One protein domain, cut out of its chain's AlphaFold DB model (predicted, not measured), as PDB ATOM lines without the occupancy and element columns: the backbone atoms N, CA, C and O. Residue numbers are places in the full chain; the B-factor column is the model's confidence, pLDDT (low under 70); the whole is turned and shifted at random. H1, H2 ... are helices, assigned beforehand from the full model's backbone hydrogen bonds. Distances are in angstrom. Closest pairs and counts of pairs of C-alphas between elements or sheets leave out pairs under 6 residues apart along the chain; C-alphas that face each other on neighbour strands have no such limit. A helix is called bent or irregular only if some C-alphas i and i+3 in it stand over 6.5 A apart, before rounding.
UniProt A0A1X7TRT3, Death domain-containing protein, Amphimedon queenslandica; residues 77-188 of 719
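What this domain is: This is residues 77 to 188 of the 719 residues of the protein "Death domain-containing protein" of Amphimedon queenslandica (UniProt A0A1X7TRT3). Three helices, H1, H4 and H5, lie side by side and touch one another, and residues 77 to 89, of which 80 to 89 belong to H1, stick out of this body as a long arm. Two shorter helices, H2 and H3, run nearly alongside each other at the end of the body where H1 ends, set steeply to H1; H3 packs on H1, while H2 touches no helix. The printed part has 112 residues with five named helices, in the order H1, H2, H3, H4, H5, and no named strand; the class is all helix. The whole is loose, with a radius of gyration of the C-alphas of 16.8 A, and elongated, spanning 54 by 31 by 21 A, with the arm adding to its length: without it the body spans 41 by 28 by 19 A.

Where its parts are: The printed part begins at Glu 77, and H1 covers residues 80 to 111, from C-alpha 80 at (-24.638, 37.373, -31.172) to C-alpha 111 at (-8.766, -4.192, -36.013), a length of 44.8 A. It is the longest helix by residues and has a kink of 28 degrees near residue 87. H2 covers residues 114 to 125. H3, residues 137 to 144, has eight residues. H4 covers residues 147 to 159 and measures 19.3 A; it is irregular, with C-alphas 148 and 151 lying 8.5 A apart, and its line is a rough one. H5 covers residues 164 to 185 and measures 30.5 A, ending with C-alpha 185 at (-15.853, 18.615, -18.792).

How they stand to each other: H1 touches H5 with its residues 97 to 111 alone, and the closest C-alphas, those of Thr 111 and Ala 166, are 6.6 A apart. These two run opposite ways at a shallow tilt of 17 degrees. H1 touches H4 with its residues 97 to 108 alone, closest at the C-alphas of Gln 98 and Leu 147, 7.1 A apart. H1 and H4 run the same way at a shallow tilt of 15 degrees. H4 and H5 form a helical hairpin, running opposite ways at a shallow tilt of 21 degrees, and their closest C-alphas, those of Lys 154 and Leu 174, are 6.7 A apart. H3 touches H1 at residues 105 to 109 of H1 alone, at a steep tilt of 53 degrees; the closest C-alphas are those of Leu 105 and Leu 141, 6.7 A apart. H2 is close to H3 but not clearly touching it, with the C-alphas of Leu 114 and Ala 137 closest at 7.0 A; they run the same way at a shallow tilt of 16 degrees. H2 is also close to H4 but not clearly touching it, with the C-alphas of Gln 120 and Phe 156 closest at 7.8 A. H3 and H4 meet only through their link. H5 is apart from both H2 and H3. In H1, H2 and H5 every O i to N i+4 pair is within hydrogen-bond range; in H3 it is 3 of 4 pairs and in H4 6 of 9.

The domain as a whole: The two C-alphas farthest apart, those of Glu 77 and Asn 163, are 55.6 A from each other. The printed part has no cut. The link from H2 to H3, 11 residues, is long; those from H1 to H2, H3 to H4 and H4 to H5 are tight. Residues 77 to 89, of which 80 to 89 belong to H1, stand free. The mean pLDDT of the printed part is 73.3, and this predicted model has low confidence, under 70, at residues 77 to 93, residue 95, residues 124 to 135, residue 143 and residues 187 to 188.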
ATOM      1  N   GLU A  77     -26.755  42.896 -32.289       36.97
ATOM      2  CA  GLU A  77     -25.454  42.801 -33.000       36.97
ATOM      3  C   GLU A  77     -24.190  42.561 -32.148       36.97
ATOM      4  O   GLU A  77     -23.256  41.924 -32.645       36.97
ATOM      5  N   ILE A  78     -24.136  42.978 -30.873       45.62
ATOM      6  CA  ILE A  78     -22.969  42.736 -29.985       45.62
ATOM      7  C   ILE A  78     -23.357  41.950 -28.711       45.62
ATOM      8  O   ILE A  78     -22.863  42.209 -27.617       45.62
ATOM      9  N   PRO A  79     -24.244  40.947 -28.840       45.09
ATOM     10  CA  PRO A  79     -23.973  39.669 -28.172       45.09
ATOM     11  C   PRO A  79     -23.759  38.532 -29.174       45.09
ATOM     12  O   PRO A  79     -22.907  37.672 -28.964       45.09
ATOM     13  N   ALA A  80     -24.496  38.532 -30.291       35.72
ATOM     14  CA  ALA A  80     -24.638  37.373 -31.172       35.72
ATOM     15  C   ALA A  80     -23.313  36.861 -31.769       35.72
ATOM     16  O   ALA A  80     -23.142  35.651 -31.910       35.72
ATOM     17  N   ARG A  81     -22.356  37.748 -32.089       37.47
ATOM     18  CA  ARG A  81     -21.017  37.358 -32.578       37.47
ATOM     19  C   ARG A  81     -20.072  36.874 -31.472       37.47
ATOM     20  O   ARG A  81     -19.275  35.984 -31.739       37.47
ATOM     21  N   LEU A  82     -20.174  37.407 -30.253       38.34
ATOM     22  CA  LEU A  82     -19.345  37.004 -29.106       38.34
ATOM     23  C   LEU A  82     -19.819  35.679 -28.501       38.34
ATOM     24  O   LEU A  82     -19.014  34.766 -28.326       38.34
ATOM     25  N   LEU A  83     -21.133  35.537 -28.299       39.00
ATOM     26  CA  LEU A  83     -21.770  34.255 -28.002       39.00
ATOM     27  C   LEU A  83     -21.419  33.233 -29.084       39.00
ATOM     28  O   LEU A  83     -20.917  32.167 -28.745       39.00
ATOM     29  N   LYS A  84     -21.562  33.572 -30.380       38.53
ATOM     30  CA  LYS A  84     -21.085  32.685 -31.450       38.53
ATOM     31  C   LYS A  84     -19.608  32.357 -31.314       38.53
ATOM     32  O   LYS A  84     -19.302  31.196 -31.478       38.53
ATOM     33  N   ALA A  85     -18.702  33.287 -31.024       37.69
ATOM     34  CA  ALA A  85     -17.275  32.966 -30.928       37.69
ATOM     35  C   ALA A  85     -16.978  31.949 -29.807       37.69
ATOM     36  O   ALA A  85     -16.300  30.951 -30.051       37.69
ATOM     37  N   VAL A  86     -17.528  32.147 -28.603       42.31
ATOM     38  CA  VAL A  86     -17.308  31.239 -27.460       42.31
ATOM     39  C   VAL A  86     -18.022  29.896 -27.658       42.31
ATOM     40  O   VAL A  86     -17.383  28.850 -27.550       42.31
ATOM     41  N   PHE A  87     -19.304  29.899 -28.047       44.78
ATOM     42  CA  PHE A  87     -20.029  28.664 -28.367       44.78
ATOM     43  C   PHE A  87     -19.445  27.948 -29.590       44.78
ATOM     44  O   PHE A  87     -19.400  26.727 -29.583       44.78
ATOM     45  N   LEU A  88     -18.938  28.650 -30.612       46.78
ATOM     46  CA  LEU A  88     -18.191  28.028 -31.712       46.78
ATOM     47  C   LEU A  88     -16.900  27.412 -31.197       46.78
ATOM     48  O   LEU A  88     -16.591  26.315 -31.620       46.78
ATOM     49  N   THR A  89     -16.169  28.049 -30.283       52.31
ATOM     50  CA  THR A  89     -14.915  27.489 -29.754       52.31
ATOM     51  C   THR A  89     -15.184  26.176 -29.012       52.31
ATOM     52  O   THR A  89     -14.555  25.161 -29.308       52.31
ATOM     53  N   LEU A  90     -16.192  26.154 -28.132       57.72
ATOM     54  CA  LEU A  90     -16.607  24.939 -27.423       57.72
ATOM     55  C   LEU A  90     -17.199  23.882 -28.370       57.72
ATOM     56  O   LEU A  90     -16.855  22.706 -28.269       57.72
ATOM     57  N   LYS A  91     -18.042  24.281 -29.331       61.59
ATOM     58  CA  LYS A  91     -18.650  23.381 -30.328       61.59
ATOM     59  C   LYS A  91     -17.615  22.841 -31.319       61.59
ATOM     60  O   LYS A  91     -17.752  21.700 -31.746       61.59
ATOM     61  N   LEU A  92     -16.573  23.603 -31.659       62.25
ATOM     62  CA  LEU A  92     -15.443  23.173 -32.488       62.25
ATOM     63  C   LEU A  92     -14.577  22.166 -31.733       62.25
ATOM     64  O   LEU A  92     -14.367  21.080 -32.257       62.25
ATOM     65  N   GLU A  93     -14.166  22.445 -30.491       67.19
ATOM     66  CA  GLU A  93     -13.426  21.465 -29.679       67.19
ATOM     67  C   GLU A  93     -14.251  20.184 -29.450       67.19
ATOM     68  O   GLU A  93     -13.734  19.074 -29.598       67.19
ATOM     69  N   TYR A  94     -15.556  20.305 -29.190       72.50
ATOM     70  CA  TYR A  94     -16.456  19.154 -29.109       72.50
ATOM     71  C   TYR A  94     -16.567  18.399 -30.447       72.50
ATOM     72  O   TYR A  94     -16.538  17.168 -30.465       72.50
ATOM     73  N   THR A  95     -16.640  19.107 -31.580       67.94
ATOM     74  CA  THR A  95     -16.699  18.506 -32.926       67.94
ATOM     75  C   THR A  95     -15.389  17.806 -33.289       67.94
ATOM     76  O   THR A  95     -15.425  16.693 -33.811       67.94
ATOM     77  N   GLU A  96     -14.234  18.381 -32.951       73.12
ATOM     78  CA  GLU A  96     -12.930  17.724 -33.076       73.12
ATOM     79  C   GLU A  96     -12.864  16.453 -32.226       73.12
ATOM     80  O   GLU A  96     -12.429  15.412 -32.717       73.12
ATOM     81  N   MET A  97     -13.331  16.492 -30.973       81.38
ATOM     82  CA  MET A  97     -13.397  15.299 -30.125       81.38
ATOM     83  C   MET A  97     -14.354  14.237 -30.691       81.38
ATOM     84  O   MET A  97     -14.036  13.052 -30.641       81.38
ATOM     85  N   GLN A  98     -15.483  14.626 -31.295       78.12
ATOM     86  CA  GLN A  98     -16.399  13.710 -31.993       78.12
ATOM     87  C   GLN A  98     -15.796  13.141 -33.293       78.12
ATOM     88  O   GLN A  98     -16.054  11.987 -33.659       78.12
ATOM     89  N   GLN A  99     -14.949  13.909 -33.985       78.69
ATOM     90  CA  GLN A  99     -14.192  13.444 -35.145       78.69
ATOM     91  C   GLN A  99     -13.091  12.460 -34.723       78.69
ATOM     92  O   GLN A  99     -12.970  11.392 -35.323       78.69
ATOM     93  N   GLN A 100     -12.348  12.761 -33.654       83.88
ATOM     94  CA  GLN A 100     -11.353  11.870 -33.048       83.88
ATOM     95  C   GLN A 100     -12.005  10.578 -32.529       83.88
ATOM     96  O   GLN A 100     -11.511   9.488 -32.816       83.88
ATOM     97  N   LEU A 101     -13.169  10.665 -31.876       86.75
ATOM     98  CA  LEU A 101     -13.977   9.503 -31.495       86.75
ATOM     99  C   LEU A 101     -14.379   8.678 -32.728       86.75
ATOM    100  O   LEU A 101     -14.160   7.471 -32.756       86.75
ATOM    101  N   SER A 102     -14.883   9.320 -33.786       85.06
ATOM    102  CA  SER A 102     -15.231   8.639 -35.043       85.06
ATOM    103  C   SER A 102     -14.024   7.943 -35.695       85.06
ATOM    104  O   SER A 102     -14.186   6.872 -36.278       85.06
ATOM    105  N   GLN A 103     -12.814   8.502 -35.575       85.81
ATOM    106  CA  GLN A 103     -11.572   7.864 -36.029       85.81
ATOM    107  C   GLN A 103     -11.185   6.654 -35.161       85.81
ATOM    108  O   GLN A 103     -10.738   5.645 -35.707       85.81
ATOM    109  N   VAL A 104     -11.395   6.711 -33.840       88.88
ATOM    110  CA  VAL A 104     -11.201   5.561 -32.936       88.88
ATOM    111  C   VAL A 104     -12.181   4.435 -33.276       88.88
ATOM    112  O   VAL A 104     -11.742   3.304 -33.465       88.88
ATOM    113  N   LEU A 105     -13.473   4.731 -33.458       87.94
ATOM    114  CA  LEU A 105     -14.471   3.732 -33.871       87.94
ATOM    115  C   LEU A 105     -14.157   3.145 -35.265       87.94
ATOM    116  O   LEU A 105     -14.311   1.946 -35.486       87.94
ATOM    117  N   ALA A 106     -13.632   3.953 -36.194       87.31
ATOM    118  CA  ALA A 106     -13.163   3.467 -37.496       87.31
ATOM    119  C   ALA A 106     -11.903   2.589 -37.397       87.31
ATOM    120  O   ALA A 106     -11.697   1.717 -38.243       87.31
ATOM    121  N   LEU A 107     -11.044   2.807 -36.393       87.00
ATOM    122  CA  LEU A 107      -9.896   1.943 -36.127       87.00
ATOM    123  C   LEU A 107     -10.341   0.613 -35.506       87.00
ATOM    124  O   LEU A 107      -9.876  -0.420 -35.968       87.00
ATOM    125  N   VAL A 108     -11.283   0.635 -34.554       87.19
ATOM    126  CA  VAL A 108     -11.893  -0.564 -33.943       87.19
ATOM    127  C   VAL A 108     -12.371  -1.542 -35.024       87.19
ATOM    128  O   VAL A 108     -11.888  -2.673 -35.068       87.19
ATOM    129  N   ILE A 109     -13.187  -1.073 -35.979       86.12
ATOM    130  CA  ILE A 109     -13.703  -1.874 -37.114       86.12
ATOM    131  C   ILE A 109     -12.585  -2.438 -38.006       86.12
ATOM    132  O   ILE A 109     -12.722  -3.519 -38.564       86.12
ATOM    133  N   ARG A 110     -11.460  -1.729 -38.151       86.50
ATOM    134  CA  ARG A 110     -10.305  -2.198 -38.943       86.50
ATOM    135  C   ARG A 110      -9.426  -3.205 -38.199       86.50
ATOM    136  O   ARG A 110      -8.574  -3.828 -38.823       86.50
ATOM    137  N   THR A 111      -9.583  -3.324 -36.881       85.88
ATOM    138  CA  THR A 111      -8.766  -4.192 -36.013       85.88
ATOM    139  C   THR A 111      -9.493  -5.429 -35.495       85.88
ATOM    140  O   THR A 111      -8.833  -6.308 -34.948       85.88
ATOM    141  N   MET A 112     -10.818  -5.495 -35.641       84.81
ATOM    142  CA  MET A 112     -11.681  -6.541 -35.081       84.81
ATOM    143  C   MET A 112     -12.572  -7.143 -36.176       84.81
ATOM    144  O   MET A 112     -13.130  -6.381 -36.970       84.81
ATOM    145  N   PRO A 113     -12.761  -8.473 -36.219       82.75
ATOM    146  CA  PRO A 113     -13.792  -9.095 -37.045       82.75
ATOM    147  C   PRO A 113     -15.190  -8.571 -36.693       82.75
ATOM    148  O   PRO A 113     -15.492  -8.333 -35.523       82.75
ATOM    149  N   LEU A 114     -16.071  -8.444 -37.692       78.81
ATOM    150  CA  LEU A 114     -17.453  -7.992 -37.481       78.81
ATOM    151  C   LEU A 114     -18.187  -8.866 -36.452       78.81
ATOM    152  O   LEU A 114     -18.779  -8.334 -35.518       78.81
ATOM    153  N   ALA A 115     -18.056 -10.189 -36.571       76.88
ATOM    154  CA  ALA A 115     -18.678 -11.143 -35.657       76.88
ATOM    155  C   ALA A 115     -18.189 -10.998 -34.202       76.88
ATOM    156  O   ALA A 115     -18.977 -11.195 -33.284       76.88
ATOM    157  N   ASP A 116     -16.927 -10.609 -33.963       78.44
ATOM    158  CA  ASP A 116     -16.445 -10.310 -32.605       78.44
ATOM    159  C   ASP A 116     -17.066  -9.009 -32.069       78.44
ATOM    160  O   ASP A 116     -17.460  -8.964 -30.906       78.44
ATOM    161  N   ILE A 117     -17.209  -7.968 -32.902       80.06
ATOM    162  CA  ILE A 117     -17.887  -6.717 -32.513       80.06
ATOM    163  C   ILE A 117     -19.354  -6.995 -32.155       80.06
ATOM    164  O   ILE A 117     -19.824  -6.563 -31.104       80.06
ATOM    165  N   GLU A 118     -20.067  -7.737 -33.003       75.81
ATOM    166  CA  GLU A 118     -21.474  -8.098 -32.803       75.81
ATOM    167  C   GLU A 118     -21.659  -8.998 -31.574       75.81
ATOM    168  O   GLU A 118     -22.527  -8.722 -30.751       75.81
ATOM    169  N   MET A 119     -20.801 -10.010 -31.386       77.44
ATOM    170  CA  MET A 119     -20.813 -10.890 -30.212       77.44
ATOM    171  C   MET A 119     -20.543 -10.126 -28.908       77.44
ATOM    172  O   MET A 119     -21.237 -10.354 -27.918       77.44
ATOM    173  N   GLN A 120     -19.561  -9.217 -28.882       76.00
ATOM    174  CA  GLN A 120     -19.270  -8.424 -27.682       76.00
ATOM    175  C   GLN A 120     -20.403  -7.435 -27.373       76.00
ATOM    176  O   GLN A 120     -20.812  -7.339 -26.219       76.00
ATOM    177  N   LEU A 121     -20.974  -6.762 -28.380       75.69
ATOM    178  CA  LEU A 121     -22.135  -5.883 -28.186       75.69
ATOM    179  C   LEU A 121     -23.387  -6.660 -27.738       75.69
ATOM    180  O   LEU A 121     -24.091  -6.196 -26.845       75.69
ATOM    181  N   ALA A 122     -23.649  -7.846 -28.295       71.44
ATOM    182  CA  ALA A 122     -24.755  -8.705 -27.868       71.44
ATOM    183  C   ALA A 122     -24.583  -9.169 -26.412       71.44
ATOM    184  O   ALA A 122     -25.517  -9.050 -25.620       71.44
ATOM    185  N   SER A 123     -23.377  -9.621 -26.046       70.12
ATOM    186  CA  SER A 123     -23.005 -10.015 -24.678       70.12
ATOM    187  C   SER A 123     -23.180  -8.871 -23.669       70.12
ATOM    188  O   SER A 123     -23.679  -9.072 -22.566       70.12
ATOM    189  N   TRP A 124     -22.825  -7.647 -24.066       63.22
ATOM    190  CA  TRP A 124     -22.923  -6.448 -23.229       63.22
ATOM    191  C   TRP A 124     -24.334  -5.890 -23.052       63.22
ATOM    192  O   TRP A 124     -24.605  -5.225 -22.053       63.22
ATOM    193  N   LEU A 125     -25.206  -6.078 -24.042       61.72
ATOM    194  CA  LEU A 125     -26.499  -5.394 -24.115       61.72
ATOM    195  C   LEU A 125     -27.695  -6.353 -24.019       61.72
ATOM    196  O   LEU A 125     -28.827  -5.884 -23.966       61.72
ATOM    197  N   ALA A 126     -27.469  -7.671 -24.010       57.34
ATOM    198  CA  ALA A 126     -28.509  -8.704 -24.044       57.34
ATOM    199  C   ALA A 126     -29.528  -8.528 -25.200       57.34
ATOM    200  O   ALA A 126     -30.694  -8.903 -25.089       57.34
ATOM    201  N   ILE A 127     -29.099  -7.939 -26.324       55.09
ATOM    202  CA  ILE A 127     -29.957  -7.680 -27.490       55.09
ATOM    203  C   ILE A 127     -29.892  -8.872 -28.447       55.09
ATOM    204  O   ILE A 127     -28.986  -8.976 -29.272       55.09
ATOM    205  N   GLU A 128     -30.917  -9.724 -28.410       47.91
ATOM    206  CA  GLU A 128     -31.094 -10.863 -29.332       47.91
ATOM    207  C   GLU A 128     -31.147 -10.448 -30.821       47.91
ATOM    208  O   GLU A 128     -30.913 -11.259 -31.716       47.91
ATOM    209  N   LYS A 129     -31.460  -9.172 -31.098       51.28
ATOM    210  CA  LYS A 129     -31.820  -8.625 -32.422       51.28
ATOM    211  C   LYS A 129     -30.744  -7.778 -33.118       51.28
ATOM    212  O   LYS A 129     -31.070  -6.944 -33.960       51.28
ATOM    213  N   ILE A 130     -29.461  -8.008 -32.831       53.84
ATOM    214  CA  ILE A 130     -28.374  -7.592 -33.754       53.84
ATOM    215  C   ILE A 130     -28.377  -8.489 -35.023       53.84
ATOM    216  O   ILE A 130     -27.978  -8.073 -36.108       53.84
ATOM    217  N   SER A 131     -28.939  -9.695 -34.892       47.59
ATOM    218  CA  SER A 131     -28.925 -10.871 -35.779       47.59
ATOM    219  C   SER A 131     -29.593 -10.770 -37.169       47.59
ATOM    220  O   SER A 131     -29.788 -11.797 -37.813       47.59
ATOM    221  N   GLU A 132     -29.904  -9.576 -37.683       51.44
ATOM    222  CA  GLU A 132     -30.469  -9.397 -39.040       51.44
ATOM    223  C   GLU A 132     -29.563  -8.616 -40.016       51.44
ATOM    224  O   GLU A 132     -29.964  -8.346 -41.147       51.44
ATOM    225  N   GLY A 133     -28.355  -8.201 -39.611       53.03
ATOM    226  CA  GLY A 133     -27.375  -7.561 -40.510       53.03
ATOM    227  C   GLY A 133     -27.789  -6.203 -41.109       53.03
ATOM    228  O   GLY A 133     -27.070  -5.646 -41.936       53.03
ATOM    229  N   ARG A 134     -28.932  -5.633 -40.693       52.44
ATOM    230  CA  ARG A 134     -29.507  -4.390 -41.250       52.44
ATOM    231  C   ARG A 134     -28.695  -3.116 -40.962       52.44
ATOM    232  O   ARG A 134     -29.015  -2.066 -41.516       52.44
ATOM    233  N   TYR A 135     -27.679  -3.177 -40.099       59.66
ATOM    234  CA  TYR A 135     -26.927  -2.012 -39.621       59.66
ATOM    235  C   TYR A 135     -25.412  -2.202 -39.798       59.66
ATOM    236  O   TYR A 135     -24.858  -3.155 -39.254       59.66
ATOM    237  N   PRO A 136     -24.699  -1.290 -40.489       71.50
ATOM    238  CA  PRO A 136     -23.241  -1.344 -40.582       71.50
ATOM    239  C   PRO A 136     -22.559  -1.234 -39.209       71.50
ATOM    240  O   PRO A 136     -23.023  -0.493 -38.347       71.50
ATOM    241  N   ALA A 137     -21.382  -1.848 -39.035       74.19
ATOM    242  CA  ALA A 137     -20.619  -1.809 -37.775       74.19
ATOM    243  C   ALA A 137     -20.415  -0.390 -37.203       74.19
ATOM    244  O   ALA A 137     -20.554  -0.162 -36.005       74.19
ATOM    245  N   MET A 138     -20.131   0.591 -38.069       76.75
ATOM    246  CA  MET A 138     -19.979   2.003 -37.681       76.75
ATOM    247  C   MET A 138     -21.271   2.610 -37.117       76.75
ATOM    248  O   MET A 138     -21.209   3.514 -36.288       76.75
ATOM    249  N   PHE A 139     -22.432   2.121 -37.550       73.31
ATOM    250  CA  PHE A 139     -23.731   2.540 -37.039       73.31
ATOM    251  C   PHE A 139     -23.943   2.007 -35.616       73.31
ATOM    252  O   PHE A 139     -24.193   2.794 -34.706       73.31
ATOM    253  N   LEU A 140     -23.722   0.701 -35.412       72.44
ATOM    254  CA  LEU A 140     -23.811   0.041 -34.101       72.44
ATOM    255  C   LEU A 140     -22.834   0.642 -33.078       72.44
ATOM    256  O   LEU A 140     -23.208   0.931 -31.945       72.44
ATOM    257  N   LEU A 141     -21.584   0.909 -33.471       78.62
ATOM    258  CA  LEU A 141     -20.626   1.559 -32.572       78.62
ATOM    259  C   LEU A 141     -21.047   2.996 -32.206       78.62
ATOM    260  O   LEU A 141     -20.837   3.417 -31.070       78.62
ATOM    261  N   LYS A 142     -21.664   3.748 -33.129       75.25
ATOM    262  CA  LYS A 142     -22.112   5.132 -32.882       75.25
ATOM    263  C   LYS A 142     -23.419   5.249 -32.094       75.25
ATOM    264  O   LYS A 142     -23.631   6.285 -31.463       75.25
ATOM    265  N   SER A 143     -24.278   4.226 -32.081       69.25
ATOM    266  CA  SER A 143     -25.461   4.234 -31.210       69.25
ATOM    267  C   SER A 143     -25.073   4.126 -29.731       69.25
ATOM    268  O   SER A 143     -25.618   4.864 -28.909       69.25
ATOM    269  N   TYR A 144     -24.090   3.283 -29.389       72.12
ATOM    270  CA  TYR A 144     -23.723   3.017 -27.990       72.12
ATOM    271  C   TYR A 144     -22.586   3.896 -27.445       72.12
ATOM    272  O   TYR A 144     -22.661   4.332 -26.293       72.12
ATOM    273  N   PHE A 145     -21.567   4.214 -28.252       79.38
ATOM    274  CA  PHE A 145     -20.389   4.956 -27.788       79.38
ATOM    275  C   PHE A 145     -20.447   6.448 -28.155       79.38
ATOM    276  O   PHE A 145     -20.568   6.826 -29.320       79.38
ATOM    277  N   SER A 146     -20.305   7.310 -27.147       78.19
ATOM    278  CA  SER A 146     -20.271   8.774 -27.272       78.19
ATOM    279  C   SER A 146     -19.196   9.370 -26.357       78.19
ATOM    280  O   SER A 146     -18.641   8.679 -25.506       78.19
ATOM    281  N   LEU A 147     -18.926  10.677 -26.462       77.56
ATOM    282  CA  LEU A 147     -18.094  11.373 -25.470       77.56
ATOM    283  C   LEU A 147     -18.733  11.338 -24.064       77.56
ATOM    284  O   LEU A 147     -18.025  11.153 -23.079       77.56
ATOM    285  N   SER A 148     -20.066  11.430 -23.979       75.06
ATOM    286  CA  SER A 148     -20.833  11.262 -22.733       75.06
ATOM    287  C   SER A 148     -20.962   9.807 -22.259       75.06
ATOM    288  O   SER A 148     -21.559   9.564 -21.220       75.06
ATOM    289  N   ASN A 149     -20.410   8.842 -23.001       75.25
ATOM    290  CA  ASN A 149     -20.294   7.444 -22.596       75.25
ATOM    291  C   ASN A 149     -18.933   6.857 -23.020       75.25
ATOM    292  O   ASN A 149     -18.829   5.846 -23.720       75.25
ATOM    293  N   PHE A 150     -17.860   7.550 -22.635       80.44
ATOM    294  CA  PHE A 150     -16.503   7.156 -23.009       80.44
ATOM    295  C   PHE A 150     -15.978   5.966 -22.188       80.44
ATOM    296  O   PHE A 150     -15.140   5.195 -22.664       80.44
ATOM    297  N   ALA A 151     -16.495   5.784 -20.967       81.50
ATOM    298  CA  ALA A 151     -16.140   4.673 -20.088       81.50
ATOM    299  C   ALA A 151     -16.494   3.313 -20.716       81.50
ATOM    300  O   ALA A 151     -15.635   2.430 -20.755       81.50
ATOM    301  N   ALA A 152     -17.694   3.180 -21.303       80.06
ATOM    302  CA  ALA A 152     -18.089   1.991 -22.056       80.06
ATOM    303  C   ALA A 152     -17.120   1.674 -23.204       80.06
ATOM    304  O   ALA A 152     -16.731   0.523 -23.371       80.06
ATOM    305  N   LEU A 153     -16.676   2.671 -23.980       85.19
ATOM    306  CA  LEU A 153     -15.767   2.421 -25.109       85.19
ATOM    307  C   LEU A 153     -14.390   1.916 -24.650       85.19
ATOM    308  O   LEU A 153     -13.818   1.023 -25.276       85.19
ATOM    309  N   LYS A 154     -13.856   2.474 -23.557       86.50
ATOM    310  CA  LYS A 154     -12.583   2.021 -22.976       86.50
ATOM    311  C   LYS A 154     -12.678   0.563 -22.521       86.50
ATOM    312  O   LYS A 154     -11.800  -0.239 -22.830       86.50
ATOM    313  N   ASP A 155     -13.751   0.237 -21.812       84.50
ATOM    314  CA  ASP A 155     -14.002  -1.091 -21.258       84.50
ATOM    315  C   ASP A 155     -14.328  -2.131 -22.355       84.50
ATOM    316  O   ASP A 155     -13.876  -3.273 -22.283       84.50
ATOM    317  N   PHE A 156     -14.981  -1.720 -23.448       84.75
ATOM    318  CA  PHE A 156     -15.223  -2.554 -24.632       84.75
ATOM    319  C   PHE A 156     -13.901  -2.959 -25.294       84.75
ATOM    320  O   PHE A 156     -13.631  -4.143 -25.501       84.75
ATOM    321  N   VAL A 157     -13.021  -1.987 -25.561       86.00
ATOM    322  CA  VAL A 157     -11.702  -2.238 -26.171       86.00
ATOM    323  C   VAL A 157     -10.800  -3.088 -25.266       86.00
ATOM    324  O   VAL A 157      -9.983  -3.854 -25.779       86.00
ATOM    325  N   GLN A 158     -10.965  -3.008 -23.942       85.81
ATOM    326  CA  GLN A 158     -10.245  -3.854 -22.986       85.81
ATOM    327  C   GLN A 158     -10.640  -5.337 -23.094       85.81
ATOM    328  O   GLN A 158      -9.759  -6.194 -23.042       85.81
ATOM    329  N   HIS A 159     -11.926  -5.641 -23.300       81.81
ATOM    330  CA  HIS A 159     -12.438  -7.016 -23.404       81.81
ATOM    331  C   HIS A 159     -12.362  -7.613 -24.823       81.81
ATOM    332  O   HIS A 159     -12.487  -8.826 -25.001       81.81
ATOM    333  N   CYS A 160     -12.110  -6.795 -25.849       79.12
ATOM    334  CA  CYS A 160     -12.044  -7.253 -27.236       79.12
ATOM    335  C   CYS A 160     -10.801  -8.102 -27.576       79.12
ATOM    336  O   CYS A 160      -9.659  -7.823 -27.178       79.12
ATOM    337  N   ARG A 161     -11.024  -9.112 -28.427       81.94
ATOM    338  CA  ARG A 161     -10.004 -10.018 -28.978       81.94
ATOM    339  C   ARG A 161      -9.223  -9.354 -30.118       81.94
ATOM    340  O   ARG A 161      -9.527  -9.528 -31.290       81.94
ATOM    341  N   ILE A 162      -8.197  -8.586 -29.756       84.62
ATOM    342  CA  ILE A 162      -7.260  -7.938 -30.691       84.62
ATOM    343  C   ILE A 162      -5.799  -8.268 -30.367       84.62
ATOM    344  O   ILE A 162      -5.475  -8.664 -29.246       84.62
ATOM    345  N   ASN A 163      -4.908  -8.079 -31.348       87.00
ATOM    346  CA  ASN A 163      -3.460  -8.188 -31.145       87.00
ATOM    347  C   ASN A 163      -2.902  -6.993 -30.347       87.00
ATOM    348  O   ASN A 163      -3.473  -5.899 -30.352       87.00
ATOM    349  N   ASP A 164      -1.761  -7.181 -29.684       88.56
ATOM    350  CA  ASP A 164      -1.242  -6.189 -28.734       88.56
ATOM    351  C   ASP A 164      -0.715  -4.903 -29.374       88.56
ATOM    352  O   ASP A 164      -0.740  -3.848 -28.741       88.56
ATOM    353  N   SER A 165      -0.323  -4.940 -30.650       89.56
ATOM    354  CA  SER A 165       0.025  -3.732 -31.407       89.56
ATOM    355  C   SER A 165      -1.207  -2.838 -31.605       89.56
ATOM    356  O   SER A 165      -1.181  -1.642 -31.288       89.56
ATOM    357  N   ALA A 166      -2.332  -3.430 -32.027       86.56
ATOM    358  CA  ALA A 166      -3.620  -2.752 -32.121       86.56
ATOM    359  C   ALA A 166      -4.120  -2.283 -30.744       86.56
ATOM    360  O   ALA A 166      -4.507  -1.121 -30.611       86.56
ATOM    361  N   ARG A 167      -4.034  -3.131 -29.706       90.06
ATOM    362  CA  ARG A 167      -4.425  -2.803 -28.322       90.06
ATOM    363  C   ARG A 167      -3.630  -1.617 -27.773       90.06
ATOM    364  O   ARG A 167      -4.221  -0.652 -27.295       90.06
ATOM    365  N   LYS A 168      -2.300  -1.623 -27.912       90.19
ATOM    366  CA  LYS A 168      -1.412  -0.527 -27.478       90.19
ATOM    367  C   LYS A 168      -1.701   0.776 -28.231       90.19
ATOM    368  O   LYS A 168      -1.709   1.846 -27.620       90.19
ATOM    369  N   LYS A 169      -1.990   0.700 -29.537       90.81
ATOM    370  CA  LYS A 169      -2.376   1.857 -30.362       90.81
ATOM    371  C   LYS A 169      -3.735   2.435 -29.954       90.81
ATOM    372  O   LYS A 169      -3.837   3.646 -29.767       90.81
ATOM    373  N   LEU A 170      -4.753   1.589 -29.782       90.19
ATOM    374  CA  LEU A 170      -6.089   1.994 -29.336       90.19
ATOM    375  C   LEU A 170      -6.047   2.589 -27.925       90.19
ATOM    376  O   LEU A 170      -6.534   3.697 -27.736       90.19
ATOM    377  N   ASN A 171      -5.385   1.936 -26.967       90.62
ATOM    378  CA  ASN A 171      -5.273   2.435 -25.593       90.62
ATOM    379  C   ASN A 171      -4.586   3.810 -25.523       90.62
ATOM    380  O   ASN A 171      -5.057   4.679 -24.793       90.62
ATOM    381  N   LYS A 172      -3.540   4.058 -26.328       91.25
ATOM    382  CA  LYS A 172      -2.896   5.383 -26.411       91.25
ATOM    383  C   LYS A 172      -3.848   6.462 -26.950       91.25
ATOM    384  O   LYS A 172      -3.870   7.572 -26.421       91.25
ATOM    385  N   LEU A 173      -4.641   6.147 -27.979       89.19
ATOM    386  CA  LEU A 173      -5.646   7.071 -28.528       89.19
ATOM    387  C   LEU A 173      -6.777   7.337 -27.523       89.19
ATOM    388  O   LEU A 173      -7.148   8.490 -27.312       89.19
ATOM    389  N   LEU A 174      -7.272   6.289 -26.859       90.81
ATOM    390  CA  LEU A 174      -8.312   6.389 -25.835       90.81
ATOM    391  C   LEU A 174      -7.849   7.222 -24.632       90.81
ATOM    392  O   LEU A 174      -8.604   8.057 -24.145       90.81
ATOM    393  N   GLN A 175      -6.605   7.047 -24.177       90.56
ATOM    394  CA  GLN A 175      -6.027   7.834 -23.085       90.56
ATOM    395  C   GLN A 175      -5.912   9.323 -23.450       90.56
ATOM    396  O   GLN A 175      -6.299  10.175 -22.651       90.56
ATOM    397  N   GLY A 176      -5.431   9.642 -24.657       87.38
ATOM    398  CA  GLY A 176      -5.328  11.025 -25.134       87.38
ATOM    399  C   GLY A 176      -6.691  11.716 -25.262       87.38
ATOM    400  O   GLY A 176      -6.862  12.838 -24.786       87.38
ATOM    401  N   LEU A 177      -7.677  11.022 -25.840       87.25
ATOM    402  CA  LEU A 177      -9.042  11.537 -25.982       87.25
ATOM    403  C   LEU A 177      -9.753  11.671 -24.623       87.25
ATOM    404  O   LEU A 177     -10.429  12.671 -24.398       87.25
ATOM    405  N   SER A 178      -9.530  10.741 -23.686       88.19
ATOM    406  CA  SER A 178     -10.019  10.841 -22.302       88.19
ATOM    407  C   SER A 178      -9.472  12.081 -21.585       88.19
ATOM    408  O   SER A 178     -10.234  12.849 -21.002       88.19
ATOM    409  N   LEU A 179      -8.161  12.337 -21.687       85.06
ATOM    410  CA  LEU A 179      -7.532  13.503 -21.059       85.06
ATOM    411  C   LEU A 179      -8.064  14.826 -21.639       85.06
ATOM    412  O   LEU A 179      -8.267  15.783 -20.891       85.06
ATOM    413  N   ARG A 180      -8.326  14.881 -22.956       82.38
ATOM    414  CA  ARG A 180      -8.963  16.044 -23.595       82.38
ATOM    415  C   ARG A 180     -10.417  16.209 -23.143       82.38
ATOM    416  O   ARG A 180     -10.800  17.310 -22.758       82.38
ATOM    417  N   ARG A 181     -11.194  15.117 -23.120       85.50
ATOM    418  CA  ARG A 181     -12.593  15.096 -22.662       85.50
ATOM    419  C   ARG A 181     -12.721  15.610 -21.231       85.50
ATOM    420  O   ARG A 181     -13.509  16.516 -20.993       85.50
ATOM    421  N   ASN A 182     -11.940  15.070 -20.296       84.62
ATOM    422  CA  ASN A 182     -12.032  15.442 -18.883       84.62
ATOM    423  C   ASN A 182     -11.720  16.934 -18.688       84.62
ATOM    424  O   ASN A 182     -12.524  17.650 -18.101       84.62
ATOM    425  N   ARG A 183     -10.654  17.437 -19.328       77.88
ATOM    426  CA  ARG A 183     -10.288  18.865 -19.324       77.88
ATOM    427  C   ARG A 183     -11.360  19.786 -19.927       77.88
ATOM    428  O   ARG A 183     -11.409  20.962 -19.576       77.88
ATOM    429  N   PHE A 184     -12.183  19.294 -20.852       75.31
ATOM    430  CA  PHE A 184     -13.349  20.023 -21.368       75.31
ATOM    431  C   PHE A 184     -14.503  19.990 -20.355       75.31
ATOM    432  O   PHE A 184     -15.092  21.026 -20.052       75.31
ATOM    433  N   TYR A 185     -14.782  18.820 -19.773       81.00
ATOM    434  CA  TYR A 185     -15.853  18.615 -18.792       81.00
ATOM    435  C   TYR A 185     -15.619  19.422 -17.501       81.00
ATOM    436  O   TYR A 185     -16.578  19.920 -16.928       81.00
ATOM    437  N   GLU A 186     -14.359  19.612 -17.096       77.00
ATOM    438  CA  GLU A 186     -13.910  20.446 -15.963       77.00
ATOM    439  C   GLU A 186     -14.066  21.964 -16.199       77.00
ATOM    440  O   GLU A 186     -13.928  22.756 -15.267       77.00
ATOM    441  N   LYS A 187     -14.300  22.394 -17.447       67.62
ATOM    442  CA  LYS A 187     -14.366  23.813 -17.846       67.62
ATOM    443  C   LYS A 187     -15.752  24.278 -18.276       67.62
ATOM    444  O   LYS A 187     -16.023  25.473 -18.217       67.62
ATOM    445  N   VAL A 188     -16.589  23.364 -18.761       68.06
ATOM    446  CA  VAL A 188     -17.915  23.675 -19.301       68.06
ATOM    447  C   VAL A 188     -18.964  23.495 -18.211       68.06
ATOM    448  O   VAL A 188     -19.126  22.394 -17.677       68.06
TER     449      VAL A 188